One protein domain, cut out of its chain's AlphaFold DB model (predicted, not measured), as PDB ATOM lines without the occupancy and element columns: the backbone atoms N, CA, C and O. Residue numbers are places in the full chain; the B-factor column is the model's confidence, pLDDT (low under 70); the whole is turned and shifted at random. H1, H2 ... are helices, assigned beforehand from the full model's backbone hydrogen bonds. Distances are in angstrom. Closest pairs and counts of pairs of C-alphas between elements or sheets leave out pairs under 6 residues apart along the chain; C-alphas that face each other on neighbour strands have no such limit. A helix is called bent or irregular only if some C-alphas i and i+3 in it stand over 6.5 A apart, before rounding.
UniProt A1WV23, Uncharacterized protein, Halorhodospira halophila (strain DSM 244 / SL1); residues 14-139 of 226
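This is residues 14 to 139 of the 226 residues of an uncharacterized protein of Halorhodospira halophila (strain DSM 244 / SL1) (UniProt A1WV23). H6, H1 and H8 form a triangle of nearly parallel-lined helices, with H7 packed on H6 and H9 beyond H7 at one end. At the other end, past H2, an arm of H3 and H4 makes the length, and residues 53 to 67 run back to H5 beside H6. The printed part has 126 residues with nine named helices, H1 to H9 in order, and no named strand: all helix. It is only just compact, close to loose, with a radius of gyration of the C-alphas of 16.6 A, and elongated, 57 by 29 by 24 A.

H6, residues 75 to 88, is 21.2 A long and only just irregular: C-alphas 85 and 88 are 6.8 A apart. H1, residues 14 to 22, begins at C-alpha 14 (97.578, 157.218, 132.642). H2 is residues 25 to 35, 15.1 A; H3 38 to 42; H4 46 to 52; H5 68 to 71; H7 94 to 102; H8 111 to 121, 15.4 A. H9, residues 127 to 137, 15.5 A, ends at C-alpha 137 (110.824, 170.613, 118.512).

The hub, H6, touches H1 at a shallow tilt of 10 degrees, opposite ways; the closest C-alphas, His 14 and Leu 84, are 6.9 A apart. H6 and H7 form a helical hairpin, closest at C-alphas Ala 79 and Leu 100, 5.0 A. H7 touches H9, closest at C-alphas Val 98 and Ala 133, 4.7 A. H3 and H4 touch no helix. Every O i to N i+4 pair is within hydrogen-bond range in H1, H2, H3, H7, H8 and H9; H6 has 8 of 10, H4 1 of 3 with 2 of 4 O i to N i+3 pairs, and H5 is too short for such a pair.

The farthest C-alphas, Glu 46 and Ala 128, are 56.6 A apart. The printed part has no cut, and the link from H4 to H5 is long. Mean pLDDT of the printed part is 78.4; residues 31 to 59 are among those under 70.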
ATOM      1  N   HIS A  14      97.021 158.365 133.368       83.50
ATOM      2  CA  HIS A  14      97.578 157.218 132.642       83.50
ATOM      3  C   HIS A  14      96.559 156.617 131.668       83.50
ATOM      4  O   HIS A  14      96.867 156.436 130.490       83.50
ATOM      5  N   ASP A  15      95.331 156.375 132.131       80.94
ATOM      6  CA  ASP A  15      94.273 155.760 131.323       80.94
ATOM      7  C   ASP A  15      93.873 156.662 130.154       80.94
ATOM      8  O   ASP A  15      93.669 156.182 129.039       80.94
ATOM      9  N   ALA A  16      93.818 157.980 130.376       84.69
ATOM     10  CA  ALA A  16      93.524 158.948 129.323       84.69
ATOM     11  C   ALA A  16      94.595 158.941 128.217       84.69
ATOM     12  O   ALA A  16      94.257 158.946 127.031       84.69
ATOM     13  N   LEU A  17      95.879 158.879 128.589       86.19
ATOM     14  CA  LEU A  17      96.972 158.811 127.619       86.19
ATOM     15  C   LEU A  17      96.976 157.478 126.855       86.19
ATOM     16  O   LEU A  17      97.147 157.467 125.635       86.19
ATOM     17  N   VAL A  18      96.746 156.359 127.548       84.62
ATOM     18  CA  VAL A  18      96.646 155.030 126.919       84.62
ATOM     19  C   VAL A  18      95.446 154.964 125.973       84.62
ATOM     20  O   VAL A  18      95.575 154.460 124.859       84.62
ATOM     21  N   LYS A  19      94.296 155.525 126.358       81.12
ATOM     22  CA  LYS A  19      93.122 155.617 125.486       81.12
ATOM     23  C   LYS A  19      93.449 156.399 124.212       81.12
ATOM     24  O   LYS A  19      93.241 155.870 123.125       81.12
ATOM     25  N   ALA A  20      94.060 157.581 124.327       86.81
ATOM     26  CA  ALA A  20      94.475 158.376 123.166       86.81
ATOM     27  C   ALA A  20      95.460 157.619 122.249       86.81
ATOM     28  O   ALA A  20      95.373 157.694 121.017       86.81
ATOM     29  N   LEU A  21      96.380 156.840 122.831       84.75
ATOM     30  CA  LEU A  21      97.285 155.974 122.072       84.75
ATOM     31  C   LEU A  21      96.507 154.946 121.235       84.75
ATOM     32  O   LEU A  21      96.779 154.816 120.039       84.75
ATOM     33  N   LEU A  22      95.525 154.276 121.845       81.19
ATOM     34  CA  LEU A  22      94.745 153.185 121.252       81.19
ATOM     35  C   LEU A  22      93.575 153.641 120.362       81.19
ATOM     36  O   LEU A  22      93.016 152.825 119.634       81.19
ATOM     37  N   GLU A  23      93.210 154.924 120.382       81.56
ATOM     38  CA  GLU A  23      92.078 155.459 119.610       81.56
ATOM     39  C   GLU A  23      92.223 155.301 118.089       81.56
ATOM     40  O   GLU A  23      91.217 155.201 117.389       81.56
ATOM     41  N   ALA A  24      93.452 155.253 117.557       77.56
ATOM     42  CA  ALA A  24      93.670 154.985 116.136       77.56
ATOM     43  C   ALA A  24      94.019 153.509 115.898       77.56
ATOM     44  O   ALA A  24      94.976 153.013 116.501       77.56
ATOM     45  N   PRO A  25      93.341 152.826 114.956       68.94
ATOM     46  CA  PRO A  25      93.547 151.400 114.705       68.94
ATOM     47  C   PRO A  25      94.979 151.076 114.264       68.94
ATOM     48  O   PRO A  25      95.492 150.017 114.609       68.94
ATOM     49  N   GLU A  26      95.655 151.987 113.558       73.25
ATOM     50  CA  GLU A  26      97.052 151.809 113.144       73.25
ATOM     51  C   GLU A  26      98.012 151.801 114.343       73.25
ATOM     52  O   GLU A  26      98.832 150.894 114.468       73.25
ATOM     53  N   ARG A  27      97.861 152.746 115.281       76.69
ATOM     54  CA  ARG A  27      98.682 152.806 116.505       76.69
ATOM     55  C   ARG A  27      98.359 151.665 117.460       76.69
ATOM     56  O   ARG A  27      99.269 151.042 118.004       76.69
ATOM     57  N   ALA A  28      97.073 151.357 117.621       69.44
ATOM     58  CA  ALA A  28      96.635 150.200 118.386       69.44
ATOM     59  C   ALA A  28      97.252 148.917 117.814       69.44
ATOM     60  O   ALA A  28      97.798 148.117 118.566       69.44
ATOM     61  N   ALA A  29      97.260 148.748 116.488       64.00
ATOM     62  CA  ALA A  29      97.882 147.598 115.845       64.00
ATOM     63  C   ALA A  29      99.394 147.521 116.092       64.00
ATOM     64  O   ALA A  29      99.895 146.415 116.252       64.00
ATOM     65  N   VAL A  30     100.124 148.640 116.154       70.00
ATOM     66  CA  VAL A  30     101.557 148.637 116.507       70.00
ATOM     67  C   VAL A  30     101.769 148.150 117.939       70.00
ATOM     68  O   VAL A  30     102.524 147.203 118.153       70.00
ATOM     69  N   VAL A  31     101.057 148.736 118.910       65.50
ATOM     70  CA  VAL A  31     101.132 148.323 120.323       65.50
ATOM     71  C   VAL A  31     100.806 146.837 120.458       65.50
ATOM     72  O   VAL A  31     101.532 146.093 121.116       65.50
ATOM     73  N   LEU A  32      99.744 146.393 119.787       65.12
ATOM     74  CA  LEU A  32      99.313 145.002 119.795       65.12
ATOM     75  C   LEU A  32     100.309 144.088 119.064       65.12
ATOM     76  O   LEU A  32     100.541 143.000 119.549       65.12
ATOM     77  N   ARG A  33     100.955 144.489 117.963       63.00
ATOM     78  CA  ARG A  33     101.933 143.653 117.220       63.00
ATOM     79  C   ARG A  33     103.278 143.499 117.904       63.00
ATOM     80  O   ARG A  33     103.927 142.471 117.747       63.00
ATOM     81  N   GLU A  34     103.735 144.539 118.581       66.81
ATOM     82  CA  GLU A  34     105.034 144.516 119.250       66.81
ATOM     83  C   GLU A  34     104.965 143.891 120.643       66.81
ATOM     84  O   GLU A  34     105.998 143.506 121.193       66.81
ATOM     85  N   LYS A  35     103.768 143.849 121.242       62.75
ATOM     86  CA  LYS A  35     103.555 143.362 122.613       62.75
ATOM     87  C   LYS A  35     102.680 142.124 122.700       62.75
ATOM     88  O   LYS A  35     102.789 141.407 123.684       62.75
ATOM     89  N   LEU A  36     101.879 141.832 121.681       53.88
ATOM     90  CA  LEU A  36     101.352 140.498 121.431       53.88
ATOM     91  C   LEU A  36     102.154 139.952 120.260       53.88
ATOM     92  O   LEU A  36     102.240 140.577 119.206       53.88
ATOM     93  N   SER A  37     102.761 138.792 120.437       50.53
ATOM     94  CA  SER A  37     103.311 137.989 119.353       50.53
ATOM     95  C   SER A  37     102.188 137.660 118.362       50.53
ATOM     96  O   SER A  37     101.573 136.603 118.400       50.53
ATOM     97  N   LEU A  38     101.884 138.570 117.436       42.28
ATOM     98  CA  LEU A  38     100.796 138.358 116.479       42.28
ATOM     99  C   LEU A  38     101.074 137.129 115.592       42.28
ATOM    100  O   LEU A  38     100.137 136.486 115.141       42.28
ATOM    101  N   ILE A  39     102.341 136.724 115.442       42.53
ATOM    102  CA  ILE A  39     102.758 135.460 114.810       42.53
ATOM    103  C   ILE A  39     102.406 134.199 115.626       42.53
ATOM    104  O   ILE A  39     102.201 133.155 115.023       42.53
ATOM    105  N   GLU A  40     102.229 134.284 116.947       48.12
ATOM    106  CA  GLU A  40     101.636 133.199 117.752       48.12
ATOM    107  C   GLU A  40     100.095 133.200 117.673       48.12
ATOM    108  O   GLU A  40      99.456 132.225 118.049       48.12
ATOM    109  N   CYS A  41      99.476 134.274 117.164       42.34
ATOM    110  CA  CYS A  41      98.022 134.374 116.994       42.34
ATOM    111  C   CYS A  41      97.523 134.011 115.586       42.34
ATOM    112  O   CYS A  41      96.336 133.735 115.433       42.34
ATOM    113  N   ILE A  42      98.376 134.051 114.556       44.66
ATOM    114  CA  ILE A  42      97.957 133.762 113.170       44.66
ATOM    115  C   ILE A  42      97.993 132.249 112.877       44.66
ATOM    116  O   ILE A  42      97.205 131.786 112.061       44.66
ATOM    117  N   ASP A  43      98.839 131.494 113.589       45.97
ATOM    118  CA  ASP A  43      98.994 130.028 113.485       45.97
ATOM    119  C   ASP A  43      98.563 129.307 114.781       45.97
ATOM    120  O   ASP A  43      99.074 128.256 115.161       45.97
ATOM    121  N   ALA A  44      97.631 129.918 115.508       42.53
ATOM    122  CA  ALA A  44      97.049 129.347 116.708       42.53
ATOM    123  C   ALA A  44      96.219 128.095 116.356       42.53
ATOM    124  O   ALA A  44      95.139 128.223 115.779       42.53
ATOM    125  N   ASP A  45      96.708 126.905 116.730       55.34
ATOM    126  CA  ASP A  45      95.916 125.664 116.788       55.34
ATOM    127  C   ASP A  45      94.580 125.917 117.519       55.34
ATOM    128  O   ASP A  45      94.477 126.841 118.333       55.34
ATOM    129  N   GLU A  46      93.551 125.098 117.268       54.22
ATOM    130  CA  GLU A  46      92.197 125.258 117.849       54.22
ATOM    131  C   GLU A  46      92.194 125.470 119.386       54.22
ATOM    132  O   GLU A  46      91.295 126.122 119.918       54.22
ATOM    133  N   GLU A  47      93.240 125.027 120.093       50.94
ATOM    134  CA  GLU A  47      93.461 125.234 121.533       50.94
ATOM    135  C   GLU A  47      93.814 126.693 121.928       50.94
ATOM    136  O   GLU A  47      93.441 127.158 123.008       50.94
ATOM    137  N   LEU A  48      94.478 127.477 121.069       47.25
ATOM    138  CA  LEU A  48      94.811 128.894 121.325       47.25
ATOM    139  C   LEU A  48      93.609 129.831 121.092       47.25
ATOM    140  O   LEU A  48      93.491 130.872 121.748       47.25
ATOM    141  N   LEU A  49      92.670 129.436 120.223       53.75
ATOM    142  CA  LEU A  49      91.362 130.092 120.068       53.75
ATOM    143  C   LEU A  49      90.516 129.994 121.346       53.75
ATOM    144  O   LEU A  49      89.751 130.916 121.651       53.75
ATOM    145  N   GLU A  50      90.677 128.927 122.135       50.38
ATOM    146  CA  GLU A  50      90.065 128.852 123.459       50.38
ATOM    147  C   GLU A  50      90.687 129.881 124.406       50.38
ATOM    148  O   GLU A  50      89.938 130.638 125.013       50.38
ATOM    149  N   LEU A  51      92.016 130.030 124.481       45.84
ATOM    150  CA  LEU A  51      92.672 131.041 125.335       45.84
ATOM    151  C   LEU A  51      92.229 132.489 125.033       45.84
ATOM    152  O   LEU A  51      92.087 133.290 125.961       45.84
ATOM    153  N   GLN A  52      91.903 132.816 123.776       51.88
ATOM    154  CA  GLN A  52      91.338 134.120 123.386       51.88
ATOM    155  C   GLN A  52      89.965 134.417 124.024       51.88
ATOM    156  O   GLN A  52      89.622 135.581 124.232       51.88
ATOM    157  N   ARG A  53      89.191 133.388 124.404       52.12
ATOM    158  CA  ARG A  53      87.930 133.538 125.159       52.12
ATOM    159  C   ARG A  53      88.129 133.756 126.665       52.12
ATOM    160  O   ARG A  53      87.164 134.104 127.341       52.12
ATOM    161  N   HIS A  54      89.346 133.596 127.194       44.78
ATOM    162  CA  HIS A  54      89.628 133.630 128.637       44.78
ATOM    163  C   HIS A  54      90.223 134.957 129.148       44.78
ATOM    164  O   HIS A  54      90.608 135.028 130.311       44.78
ATOM    165  N   PHE A  55      90.294 136.013 128.323       50.38
ATOM    166  CA  PHE A  55      90.864 137.319 128.707       50.38
ATOM    167  C   PHE A  55      92.287 137.226 129.302       50.38
ATOM    168  O   PHE A  55      92.602 137.870 130.304       50.38
ATOM    169  N   GLY A  56      93.169 136.429 128.693       48.47
ATOM    170  CA  GLY A  56      94.586 136.437 129.058       48.47
ATOM    171  C   GLY A  56      95.216 137.800 128.753       48.47
ATOM    172  O   GLY A  56      95.147 138.272 127.620       48.47
ATOM    173  N   TYR A  57      95.827 138.438 129.750       47.91
ATOM    174  CA  TYR A  57      96.576 139.683 129.583       47.91
ATOM    175  C   TYR A  57      98.055 139.443 129.891       47.91
ATOM    176  O   TYR A  57      98.400 138.758 130.852       47.91
ATOM    177  N   GLN A  58      98.943 140.020 129.083       53.88
ATOM    178  CA  GLN A  58     100.361 140.105 129.423       53.88
ATOM    179  C   GLN A  58     100.608 141.412 130.175       53.88
ATOM    180  O   GLN A  58     100.375 142.500 129.648       53.88
ATOM    181  N   VAL A  59     101.086 141.312 131.416       59.03
ATOM    182  CA  VAL A  59     101.537 142.481 132.178       59.03
ATOM    183  C   VAL A  59     102.978 142.771 131.793       59.03
ATOM    184  O   VAL A  59     103.888 142.029 132.160       59.03
ATOM    185  N   ARG A  60     103.201 143.876 131.082       71.56
ATOM    186  CA  ARG A  60     104.546 144.416 130.894       71.56
ATOM    187  C   ARG A  60     104.830 145.462 131.962       71.56
ATOM    188  O   ARG A  60     104.173 146.496 132.013       71.56
ATOM    189  N   HIS A  61     105.866 145.224 132.757       74.38
ATOM    190  CA  HIS A  61     106.403 146.243 133.647       74.38
ATOM    191  C   HIS A  61     107.228 147.247 132.832       74.38
ATOM    192  O   HIS A  61     108.252 146.877 132.260       74.38
ATOM    193  N   LEU A  62     106.798 148.507 132.788       81.56
ATOM    194  CA  LEU A  62     107.572 149.594 132.188       81.56
ATOM    195  C   LEU A  62     108.611 150.075 133.201       81.56
ATOM    196  O   LEU A  62     108.264 150.433 134.323       81.56
ATOM    197  N   ARG A  63     109.892 150.025 132.839       84.00
ATOM    198  CA  ARG A  63     110.985 150.482 133.706       84.00
ATOM    199  C   ARG A  63     111.519 151.824 133.220       84.00
ATOM    200  O   ARG A  63     111.645 151.979 132.018       84.00
ATOM    201  N   PRO A  64     111.833 152.796 134.082       85.00
ATOM    202  CA  PRO A  64     112.348 154.097 133.642       85.00
ATOM    203  C   PRO A  64     113.797 154.040 133.123       85.00
ATOM    204  O   PRO A  64     114.218 154.907 132.361       85.00
ATOM    205  N   ASP A  65     114.558 153.026 133.534       86.56
ATOM    206  CA  ASP A  65     115.976 152.822 133.226       86.56
ATOM    207  C   ASP A  65     116.227 151.942 131.988       86.56
ATOM    208  O   ASP A  65     117.374 151.765 131.577       86.56
ATOM    209  N   GLU A  66     115.177 151.403 131.357       86.38
ATOM    210  CA  GLU A  66     115.331 150.572 130.158       86.38
ATOM    211  C   GLU A  66     115.617 151.418 128.903       86.38
ATOM    212  O   GLU A  66     115.234 152.592 128.836       86.38
ATOM    213  N   PRO A  67     116.318 150.860 127.896       87.81
ATOM    214  CA  PRO A  67     116.624 151.589 126.678       87.81
ATOM    215  C   PRO A  67     115.367 151.800 125.837       87.81
ATOM    216  O   PRO A  67     114.495 150.934 125.753       87.81
ATOM    217  N   ASP A  68     115.340 152.910 125.117       86.12
ATOM    218  CA  ASP A  68     114.215 153.358 124.300       86.12
ATOM    219  C   ASP A  68     113.717 152.329 123.276       86.12
ATOM    220  O   ASP A  68     112.513 152.099 123.135       86.12
ATOM    221  N   ALA A  69     114.649 151.620 122.638       83.88
ATOM    222  CA  ALA A  69     114.354 150.553 121.683       83.88
ATOM    223  C   ALA A  69     113.577 149.368 122.293       83.88
ATOM    224  O   ALA A  69     112.985 148.579 121.559       83.88
ATOM    225  N   SER A  70     113.570 149.222 123.623       85.50
ATOM    226  CA  SER A  70     112.780 148.188 124.297       85.50
ATOM    227  C   SER A  70     111.295 148.560 124.387       85.50
ATOM    228  O   SER A  70     110.437 147.671 124.445       85.50
ATOM    229  N   TYR A  71     110.936 149.851 124.375       84.31
ATOM    230  CA  TYR A  71     109.535 150.272 124.432       84.31
ATOM    231  C   TYR A  71     108.799 149.943 123.148       84.31
ATOM    232  O   TYR A  71     107.827 149.191 123.220       84.31
ATOM    233  N   SER A  72     109.271 150.478 122.023       86.75
ATOM    234  CA  SER A  72     108.674 150.317 120.700       86.75
ATOM    235  C   SER A  72     109.646 150.768 119.609       86.75
ATOM    236  O   SER A  72     110.458 151.674 119.832       86.75
ATOM    237  N   GLN A  73     109.561 150.154 118.426       85.25
ATOM    238  CA  GLN A  73     110.262 150.658 117.243       85.25
ATOM    239  C   GLN A  73     109.542 151.880 116.662       85.25
ATOM    240  O   GLN A  73     110.193 152.770 116.110       85.25
ATOM    241  N   ASP A  74     108.224 151.975 116.856       88.12
ATOM    242  CA  ASP A  74     107.439 153.152 116.504       88.12
ATOM    243  C   ASP A  74     107.751 154.326 117.453       88.12
ATOM    244  O   ASP A  74     107.596 154.195 118.674       88.12
ATOM    245  N   PRO A  75     108.197 155.480 116.924       91.12
ATOM    246  CA  PRO A  75     108.534 156.641 117.741       91.12
ATOM    247  C   PRO A  75     107.378 157.165 118.599       91.12
ATOM    248  O   PRO A  75     107.563 157.421 119.786       91.12
ATOM    249  N   ALA A  76     106.164 157.247 118.057       90.00
ATOM    250  CA  ALA A  76     105.034 157.816 118.783       90.00
ATOM    251  C   ALA A  76     104.582 156.902 119.933       90.00
ATOM    252  O   ALA A  76     104.300 157.376 121.037       90.00
ATOM    253  N   VAL A  77     104.549 155.585 119.699       88.75
ATOM    254  CA  VAL A  77     104.263 154.596 120.750       88.75
ATOM    255  C   VAL A  77     105.356 154.624 121.816       88.75
ATOM    256  O   VAL A  77     105.057 154.619 123.013       88.75
ATOM    257  N   ARG A  78     106.623 154.691 121.399       91.81
ATOM    258  CA  ARG A  78     107.767 154.776 122.306       91.81
ATOM    259  C   ARG A  78     107.690 155.998 123.214       91.81
ATOM    260  O   ARG A  78     107.840 155.826 124.421       91.81
ATOM    261  N   ALA A  79     107.396 157.183 122.676       92.69
ATOM    262  CA  ALA A  79     107.240 158.403 123.467       92.69
ATOM    263  C   ALA A  79     106.187 158.236 124.574       92.69
ATOM    264  O   ALA A  79     106.435 158.567 125.732       92.69
ATOM    265  N   VAL A  80     105.025 157.659 124.248       91.31
ATOM    266  CA  VAL A  80     103.968 157.420 125.241       91.31
ATOM    267  C   VAL A  80     104.412 156.424 126.309       91.31
ATOM    268  O   VAL A  80     104.272 156.701 127.500       91.31
ATOM    269  N   LEU A  81     104.969 155.278 125.914       89.44
ATOM    270  CA  LEU A  81     105.420 154.263 126.869       89.44
ATOM    271  C   LEU A  81     106.551 154.783 127.762       89.44
ATOM    272  O   LEU A  81     106.566 154.483 128.954       89.44
ATOM    273  N   ARG A  82     107.450 155.609 127.219       91.62
ATOM    274  CA  ARG A  82     108.509 156.276 127.979       91.62
ATOM    275  C   ARG A  82     107.930 157.239 129.015       91.62
ATOM    276  O   ARG A  82     108.302 157.173 130.181       91.62
ATOM    277  N   ALA A  83     106.965 158.070 128.624       91.31
ATOM    278  CA  ALA A  83     106.296 158.994 129.540       91.31
ATOM    279  C   ALA A  83     105.509 158.278 130.656       91.31
ATOM    280  O   ALA A  83     105.438 158.774 131.783       91.31
ATOM    281  N   LEU A  84     104.938 157.105 130.362       89.31
ATOM    282  CA  LEU A  84     104.308 156.236 131.360       89.31
ATOM    283  C   LEU A  84     105.351 155.614 132.300       89.31
ATOM    284  O   LEU A  84     105.157 155.624 133.514       89.31
ATOM    285  N   ALA A  85     106.474 155.127 131.766       87.69
ATOM    286  CA  ALA A  85     107.561 154.535 132.549       87.69
ATOM    287  C   ALA A  85     108.183 155.536 133.533       87.69
ATOM    288  O   ALA A  85     108.509 155.186 134.666       87.69
ATOM    289  N   TRP A  86     108.315 156.794 133.111       87.06
ATOM    290  CA  TRP A  86     108.851 157.863 133.943       87.06
ATOM    291  C   TRP A  86     107.880 158.391 134.993       87.06
ATOM    292  O   TRP A  86     108.306 159.150 135.858       87.06
ATOM    293  N   SER A  87     106.613 157.960 134.999       78.81
ATOM    294  CA  SER A  87     105.632 158.467 135.971       78.81
ATOM    295  C   SER A  87     105.996 158.171 137.424       78.81
ATOM    296  O   SER A  87     105.531 158.850 138.333       78.81
ATOM    297  N   CYS A  88     106.840 157.163 137.641       68.12
ATOM    298  CA  CYS A  88     107.365 156.785 138.947       68.12
ATOM    299  C   CYS A  88     108.697 157.478 139.302       68.12
ATOM    300  O   CYS A  88     109.249 157.213 140.369       68.12
ATOM    301  N   VAL A  89     109.247 158.316 138.417       74.62
ATOM    302  CA  VAL A  89     110.473 159.094 138.657       74.62
ATOM    303  C   VAL A  89     110.107 160.418 139.333       74.62
ATOM    304  O   VAL A  89     109.056 160.991 139.063       74.62
ATOM    305  N   GLN A  90     110.965 160.896 140.241       66.00
ATOM    306  CA  GLN A  90     110.677 162.076 141.069       66.00
ATOM    307  C   GLN A  90     110.630 163.391 140.273       66.00
ATOM    308  O   GLN A  90     109.838 164.270 140.602       66.00
ATOM    309  N   GLU A  91     111.450 163.531 139.228       77.75
ATOM    310  CA  GLU A  91     111.545 164.751 138.421       77.75
ATOM    311  C   GLU A  91     111.759 164.407 136.944       77.75
ATOM    312  O   GLU A  91     112.521 163.498 136.616       77.75
ATOM    313  N   LEU A  92     111.082 165.147 136.064       84.25
ATOM    314  CA  LEU A  92     111.241 165.066 134.614       84.25
ATOM    315  C   LEU A  92     111.944 166.344 134.143       84.25
ATOM    316  O   LEU A  92     111.461 167.444 134.414       84.25
ATOM    317  N   SER A  93     113.089 166.214 133.470       89.12
ATOM    318  CA  SER A  93     113.867 167.372 133.015       89.12
ATOM    319  C   SER A  93     113.319 167.956 131.706       89.12
ATOM    320  O   SER A  93     112.616 167.286 130.945       89.12
ATOM    321  N   ARG A  94     113.677 169.205 131.382       91.06
ATOM    322  CA  ARG A  94     113.342 169.804 130.075       91.06
ATOM    323  C   ARG A  94     113.989 169.051 128.909       91.06
ATOM    324  O   ARG A  94     113.426 169.010 127.818       91.06
ATOM    325  N   GLU A  95     115.155 168.447 129.121       91.88
ATOM    326  CA  GLU A  95     115.830 167.622 128.123       91.88
ATOM    327  C   GLU A  95     115.038 166.333 127.846       91.88
ATOM    328  O   GLU A  95     114.910 165.937 126.685       91.88
ATOM    329  N   ASP A  96     114.421 165.742 128.874       91.00
ATOM    330  CA  ASP A  96     113.509 164.602 128.720       91.00
ATOM    331  C   ASP A  96     112.241 164.992 127.949       91.00
ATOM    332  O   ASP A  96     111.780 164.241 127.088       91.00
ATOM    333  N   LEU A  97     111.700 166.194 128.182       92.19
ATOM    334  CA  LEU A  97     110.575 166.720 127.399       92.19
ATOM    335  C   LEU A  97     110.931 166.877 125.920       92.19
ATOM    336  O   LEU A  97     110.172 166.444 125.052       92.19
ATOM    337  N   VAL A  98     112.100 167.453 125.625       94.75
ATOM    338  CA  VAL A  98     112.606 167.557 124.249       94.75
ATOM    339  C   VAL A  98     112.741 166.167 123.630       94.75
ATOM    340  O   VAL A  98     112.373 165.974 122.472       94.75
ATOM    341  N   HIS A  99     113.250 165.194 124.388       92.62
ATOM    342  CA  HIS A  99     113.397 163.819 123.930       92.62
ATOM    343  C   HIS A  99     112.045 163.190 123.553       92.62
ATOM    344  O   HIS A  99     111.888 162.709 122.431       92.62
ATOM    345  N   LEU A 100     111.044 163.270 124.436       92.94
ATOM    346  CA  LEU A 100     109.698 162.745 124.180       92.94
ATOM    347  C   LEU A 100     109.030 163.409 122.970       92.94
ATOM    348  O   LEU A 100     108.410 162.734 122.149       92.94
ATOM    349  N   LEU A 101     109.162 164.731 122.838       94.12
ATOM    350  CA  LEU A 101     108.546 165.479 121.743       94.12
ATOM    351  C   LEU A 101     109.238 165.252 120.396       94.12
ATOM    352  O   LEU A 101     108.587 165.396 119.364       94.12
ATOM    353  N   ARG A 102     110.522 164.878 120.359       94.19
ATOM    354  CA  ARG A 102     111.209 164.508 119.104       94.19
ATOM    355  C   ARG A 102     110.669 163.221 118.496       94.19
ATOM    356  O   ARG A 102     110.593 163.116 117.276       94.19
ATOM    357  N   ASP A 103     110.276 162.279 119.341       93.62
ATOM    358  CA  ASP A 103     109.670 161.015 118.926       93.62
ATOM    359  C   ASP A 103     108.218 161.185 118.429       93.62
ATOM    360  O   ASP A 103     107.628 160.266 117.861       93.62
ATOM    361  N   LEU A 104     107.647 162.383 118.575       92.56
ATOM    362  CA  LEU A 104     106.341 162.754 118.044       92.56
ATOM    363  C   LEU A 104     106.515 163.756 116.900       92.56
ATOM    364  O   LEU A 104     106.908 164.896 117.157       92.56
ATOM    365  N   PRO A 105     106.213 163.385 115.642       87.31
ATOM    366  CA  PRO A 105     106.317 164.333 114.542       87.31
ATOM    367  C   PRO A 105     105.360 165.525 114.751       87.31
ATOM    368  O   PRO A 105     104.299 165.351 115.356       87.31
ATOM    369  N   PRO A 106     105.698 166.726 114.248       89.25
ATOM    370  CA  PRO A 106     104.815 167.888 114.336       89.25
ATOM    371  C   PRO A 106     103.421 167.593 113.765       89.25
ATOM    372  O   PRO A 106     103.299 167.074 112.654       89.25
ATOM    373  N   GLY A 107     102.369 167.924 114.515       87.06
ATOM    374  CA  GLY A 107     100.975 167.665 114.134       87.06
ATOM    375  C   GLY A 107     100.477 166.264 114.492       87.06
ATOM    376  O   GLY A 107      99.353 165.903 114.134       87.06
ATOM    377  N   HIS A 108     101.287 165.451 115.178       91.00
ATOM    378  CA  HIS A 108     100.857 164.134 115.619       91.00
ATOM    379  C   HIS A 108      99.709 164.246 116.645       91.00
ATOM    380  O   HIS A 108      99.805 165.004 117.611       91.00
ATOM    381  N   PRO A 109      98.641 163.435 116.539       89.44
ATOM    382  CA  PRO A 109      97.474 163.537 117.426       89.44
ATOM    383  C   PRO A 109      97.772 163.290 118.915       89.44
ATOM    384  O   PRO A 109      96.939 163.603 119.760       89.44
ATOM    385  N   LEU A 110      98.943 162.736 119.250       91.38
ATOM    386  CA  LEU A 110      99.366 162.491 120.636       91.38
ATOM    387  C   LEU A 110     100.121 163.658 121.282       91.38
ATOM    388  O   LEU A 110     100.398 163.576 122.472       91.38
ATOM    389  N   GLU A 111     100.418 164.743 120.563       92.69
ATOM    390  CA  GLU A 111     101.122 165.899 121.140       92.69
ATOM    391  C   GLU A 111     100.359 166.499 122.322       92.69
ATOM    392  O   GLU A 111     100.885 166.578 123.432       92.69
ATOM    393  N   LYS A 112      99.087 166.857 122.107       91.56
ATOM    394  CA  LYS A 112      98.226 167.408 123.162       91.56
ATOM    395  C   LYS A 112      97.983 166.394 124.291       91.56
ATOM    396  O   LYS A 112      98.245 166.753 125.438       91.56
ATOM    397  N   PRO A 113      97.560 165.138 124.024       91.69
ATOM    398  CA  PRO A 113      97.406 164.125 125.069       91.69
ATOM    399  C   PRO A 113      98.657 163.914 125.921       91.69
ATOM    400  O   PRO A 113      98.549 163.835 127.143       91.69
ATOM    401  N   LEU A 114      99.841 163.857 125.301       92.50
ATOM    402  CA  LEU A 114     101.094 163.673 126.023       92.50
ATOM    403  C   LEU A 114     101.408 164.877 126.917       92.50
ATOM    404  O   LEU A 114     101.753 164.698 128.081       92.50
ATOM    405  N   LEU A 115     101.268 166.097 126.401       91.81
ATOM    406  CA  LEU A 115     101.537 167.314 127.170       91.81
ATOM    407  C   LEU A 115     100.555 167.494 128.335       91.81
ATOM    408  O   LEU A 115     100.976 167.810 129.445       91.81
ATOM    409  N   VAL A 116      99.263 167.225 128.113       89.81
ATOM    410  CA  VAL A 116      98.239 167.227 129.174       89.81
ATOM    411  C   VAL A 116      98.557 166.166 130.225       89.81
ATOM    412  O   VAL A 116      98.493 166.438 131.423       89.81
ATOM    413  N   TYR A 117      98.944 164.962 129.798       90.12
ATOM    414  CA  TYR A 117      99.375 163.905 130.707       90.12
ATOM    415  C   TYR A 117     100.568 164.338 131.565       90.12
ATOM    416  O   TYR A 117     100.549 164.144 132.783       90.12
ATOM    417  N   ILE A 118     101.579 164.954 130.948       88.69
ATOM    418  CA  ILE A 118     102.768 165.444 131.646       88.69
ATOM    419  C   ILE A 118     102.376 166.518 132.664       88.69
ATOM    420  O   ILE A 118     102.727 166.399 133.835       88.69
ATOM    421  N   ALA A 119     101.578 167.507 132.260       87.06
ATOM    422  CA  ALA A 119     101.109 168.582 133.133       87.06
ATOM    423  C   ALA A 119     100.260 168.078 134.313       87.06
ATOM    424  O   ALA A 119     100.248 168.694 135.380       87.06
ATOM    425  N   ARG A 120      99.540 166.960 134.146       86.00
ATOM    426  CA  ARG A 120      98.763 166.305 135.212       86.00
ATOM    427  C   ARG A 120      99.630 165.477 136.157       86.00
ATOM    428  O   ARG A 120      99.426 165.541 137.366       86.00
ATOM    429  N   THR A 121     100.588 164.736 135.617       84.88
ATOM    430  CA  THR A 121     101.367 163.742 136.372       84.88
ATOM    431  C   THR A 121     102.576 164.368 137.068       84.88
ATOM    432  O   THR A 121     102.849 164.056 138.223       84.88
ATOM    433  N   TYR A 122     103.260 165.308 136.412       79.00
ATOM    434  CA  TYR A 122     104.481 165.935 136.917       79.00
ATOM    435  C   TYR A 122     104.199 167.379 137.327       79.00
ATOM    436  O   TYR A 122     104.323 168.313 136.537       79.00
ATOM    437  N   GLY A 123     103.820 167.574 138.592       69.25
ATOM    438  CA  GLY A 123     103.586 168.911 139.153       69.25
ATOM    439  C   GLY A 123     104.846 169.777 139.297       69.25
ATOM    440  O   GLY A 123     104.718 170.957 139.606       69.25
ATOM    441  N   SER A 124     106.040 169.208 139.096       74.38
ATOM    442  CA  SER A 124     107.334 169.898 139.195       74.38
ATOM    443  C   SER A 124     107.795 170.550 137.891       74.38
ATOM    444  O   SER A 124     108.684 171.398 137.930       74.38
ATOM    445  N   ILE A 125     107.203 170.195 136.746       83.75
ATOM    446  CA  ILE A 125     107.560 170.810 135.466       83.75
ATOM    447  C   ILE A 125     107.021 172.236 135.394       83.75
ATOM    448  O   ILE A 125     105.826 172.473 135.575       83.75
ATOM    449  N   ALA A 126     107.907 173.182 135.084       87.69
ATOM    450  CA  ALA A 126     107.529 174.569 134.886       87.69
ATOM    451  C   ALA A 126     107.037 174.824 133.454       87.69
ATOM    452  O   ALA A 126     107.474 174.194 132.489       87.69
ATOM    453  N   GLU A 127     106.197 175.849 133.291       89.25
ATOM    454  CA  GLU A 127     105.780 176.349 131.971       89.25
ATOM    455  C   GLU A 127     106.969 176.679 131.072       89.25
ATOM    456  O   GLU A 127     106.948 176.389 129.879       89.25
ATOM    457  N   ALA A 128     108.029 177.241 131.652       90.94
ATOM    458  CA  ALA A 128     109.238 177.578 130.918       90.94
ATOM    459  C   ALA A 128     109.910 176.345 130.296       90.94
ATOM    460  O   ALA A 128     110.430 176.451 129.188       90.94
ATOM    461  N   ASP A 129     109.864 175.190 130.963       92.88
ATOM    462  CA  ASP A 129     110.466 173.949 130.472       92.88
ATOM    463  C   ASP A 129     109.637 173.333 129.341       92.88
ATOM    464  O   ASP A 129     110.194 172.897 128.332       92.88
ATOM    465  N   VAL A 130     108.305 173.370 129.460       92.38
ATOM    466  CA  VAL A 130     107.392 172.944 128.387       92.38
ATOM    467  C   VAL A 130     107.539 173.843 127.162       92.38
ATOM    468  O   VAL A 130     107.722 173.338 126.054       92.38
ATOM    469  N   ARG A 131     107.514 175.169 127.356       93.69
ATOM    470  CA  ARG A 131     107.709 176.148 126.279       93.69
ATOM    471  C   ARG A 131     109.055 175.937 125.594       93.69
ATOM    472  O   ARG A 131     109.098 175.837 124.374       93.69
ATOM    473  N   TYR A 132     110.128 175.785 126.372       94.69
ATOM    474  CA  TYR A 132     111.454 175.482 125.839       94.69
ATOM    475  C   TYR A 132     111.431 174.219 124.971       94.69
ATOM    476  O   TYR A 132     111.899 174.242 123.834       94.69
ATOM    477  N   ALA A 133     110.852 173.121 125.462       95.06
ATOM    478  CA  ALA A 133     110.825 171.868 124.719       95.06
ATOM    479  C   ALA A 133     110.020 171.965 123.412       95.06
ATOM    480  O   ALA A 133     110.420 171.396 122.391       95.06
ATOM    481  N   LEU A 134     108.921 172.723 123.417       95.38
ATOM    482  CA  LEU A 134     108.108 172.980 122.232       95.38
ATOM    483  C   LEU A 134     108.849 173.847 121.210       95.38
ATOM    484  O   LEU A 134     108.914 173.472 120.044       95.38
ATOM    485  N   GLU A 135     109.490 174.935 121.634       95.19
ATOM    486  CA  GLU A 135     110.293 175.802 120.756       95.19
ATOM    487  C   GLU A 135     111.458 175.051 120.090       95.19
ATOM    488  O   GLU A 135     111.837 175.357 118.960       95.19
ATOM    489  N   GLN A 136     112.025 174.042 120.762       95.50
ATOM    490  CA  GLN A 136     113.097 173.210 120.203       95.50
ATOM    491  C   GLN A 136     112.611 172.150 119.208       95.50
ATOM    492  O   GLN A 136     113.423 171.594 118.464       95.50
ATOM    493  N   THR A 137     111.327 171.796 119.227       95.38
ATOM    494  CA  THR A 137     110.824 170.613 118.512       95.38
ATOM    495  C   THR A 137     109.679 170.912 117.554       95.38
ATOM    496  O   THR A 137     109.324 170.030 116.767       95.38
ATOM    497  N   ARG A 138     109.110 172.122 117.589       95.19
ATOM    498  CA  ARG A 138     107.926 172.533 116.826       95.19
ATOM    499  C   ARG A 138     108.142 173.855 116.090       95.19
ATOM    500  O   ARG A 138     108.932 174.685 116.534       95.19
ATOM    501  N   PRO A 139     107.415 174.087 114.982       94.62
ATOM    502  CA  PRO A 139     107.272 175.423 114.415       94.62
ATOM    503  C   PRO A 139     106.672 176.399 115.438       94.62
ATOM    504  O   PRO A 139     105.861 175.992 116.267       94.62
TER     505      PRO A 139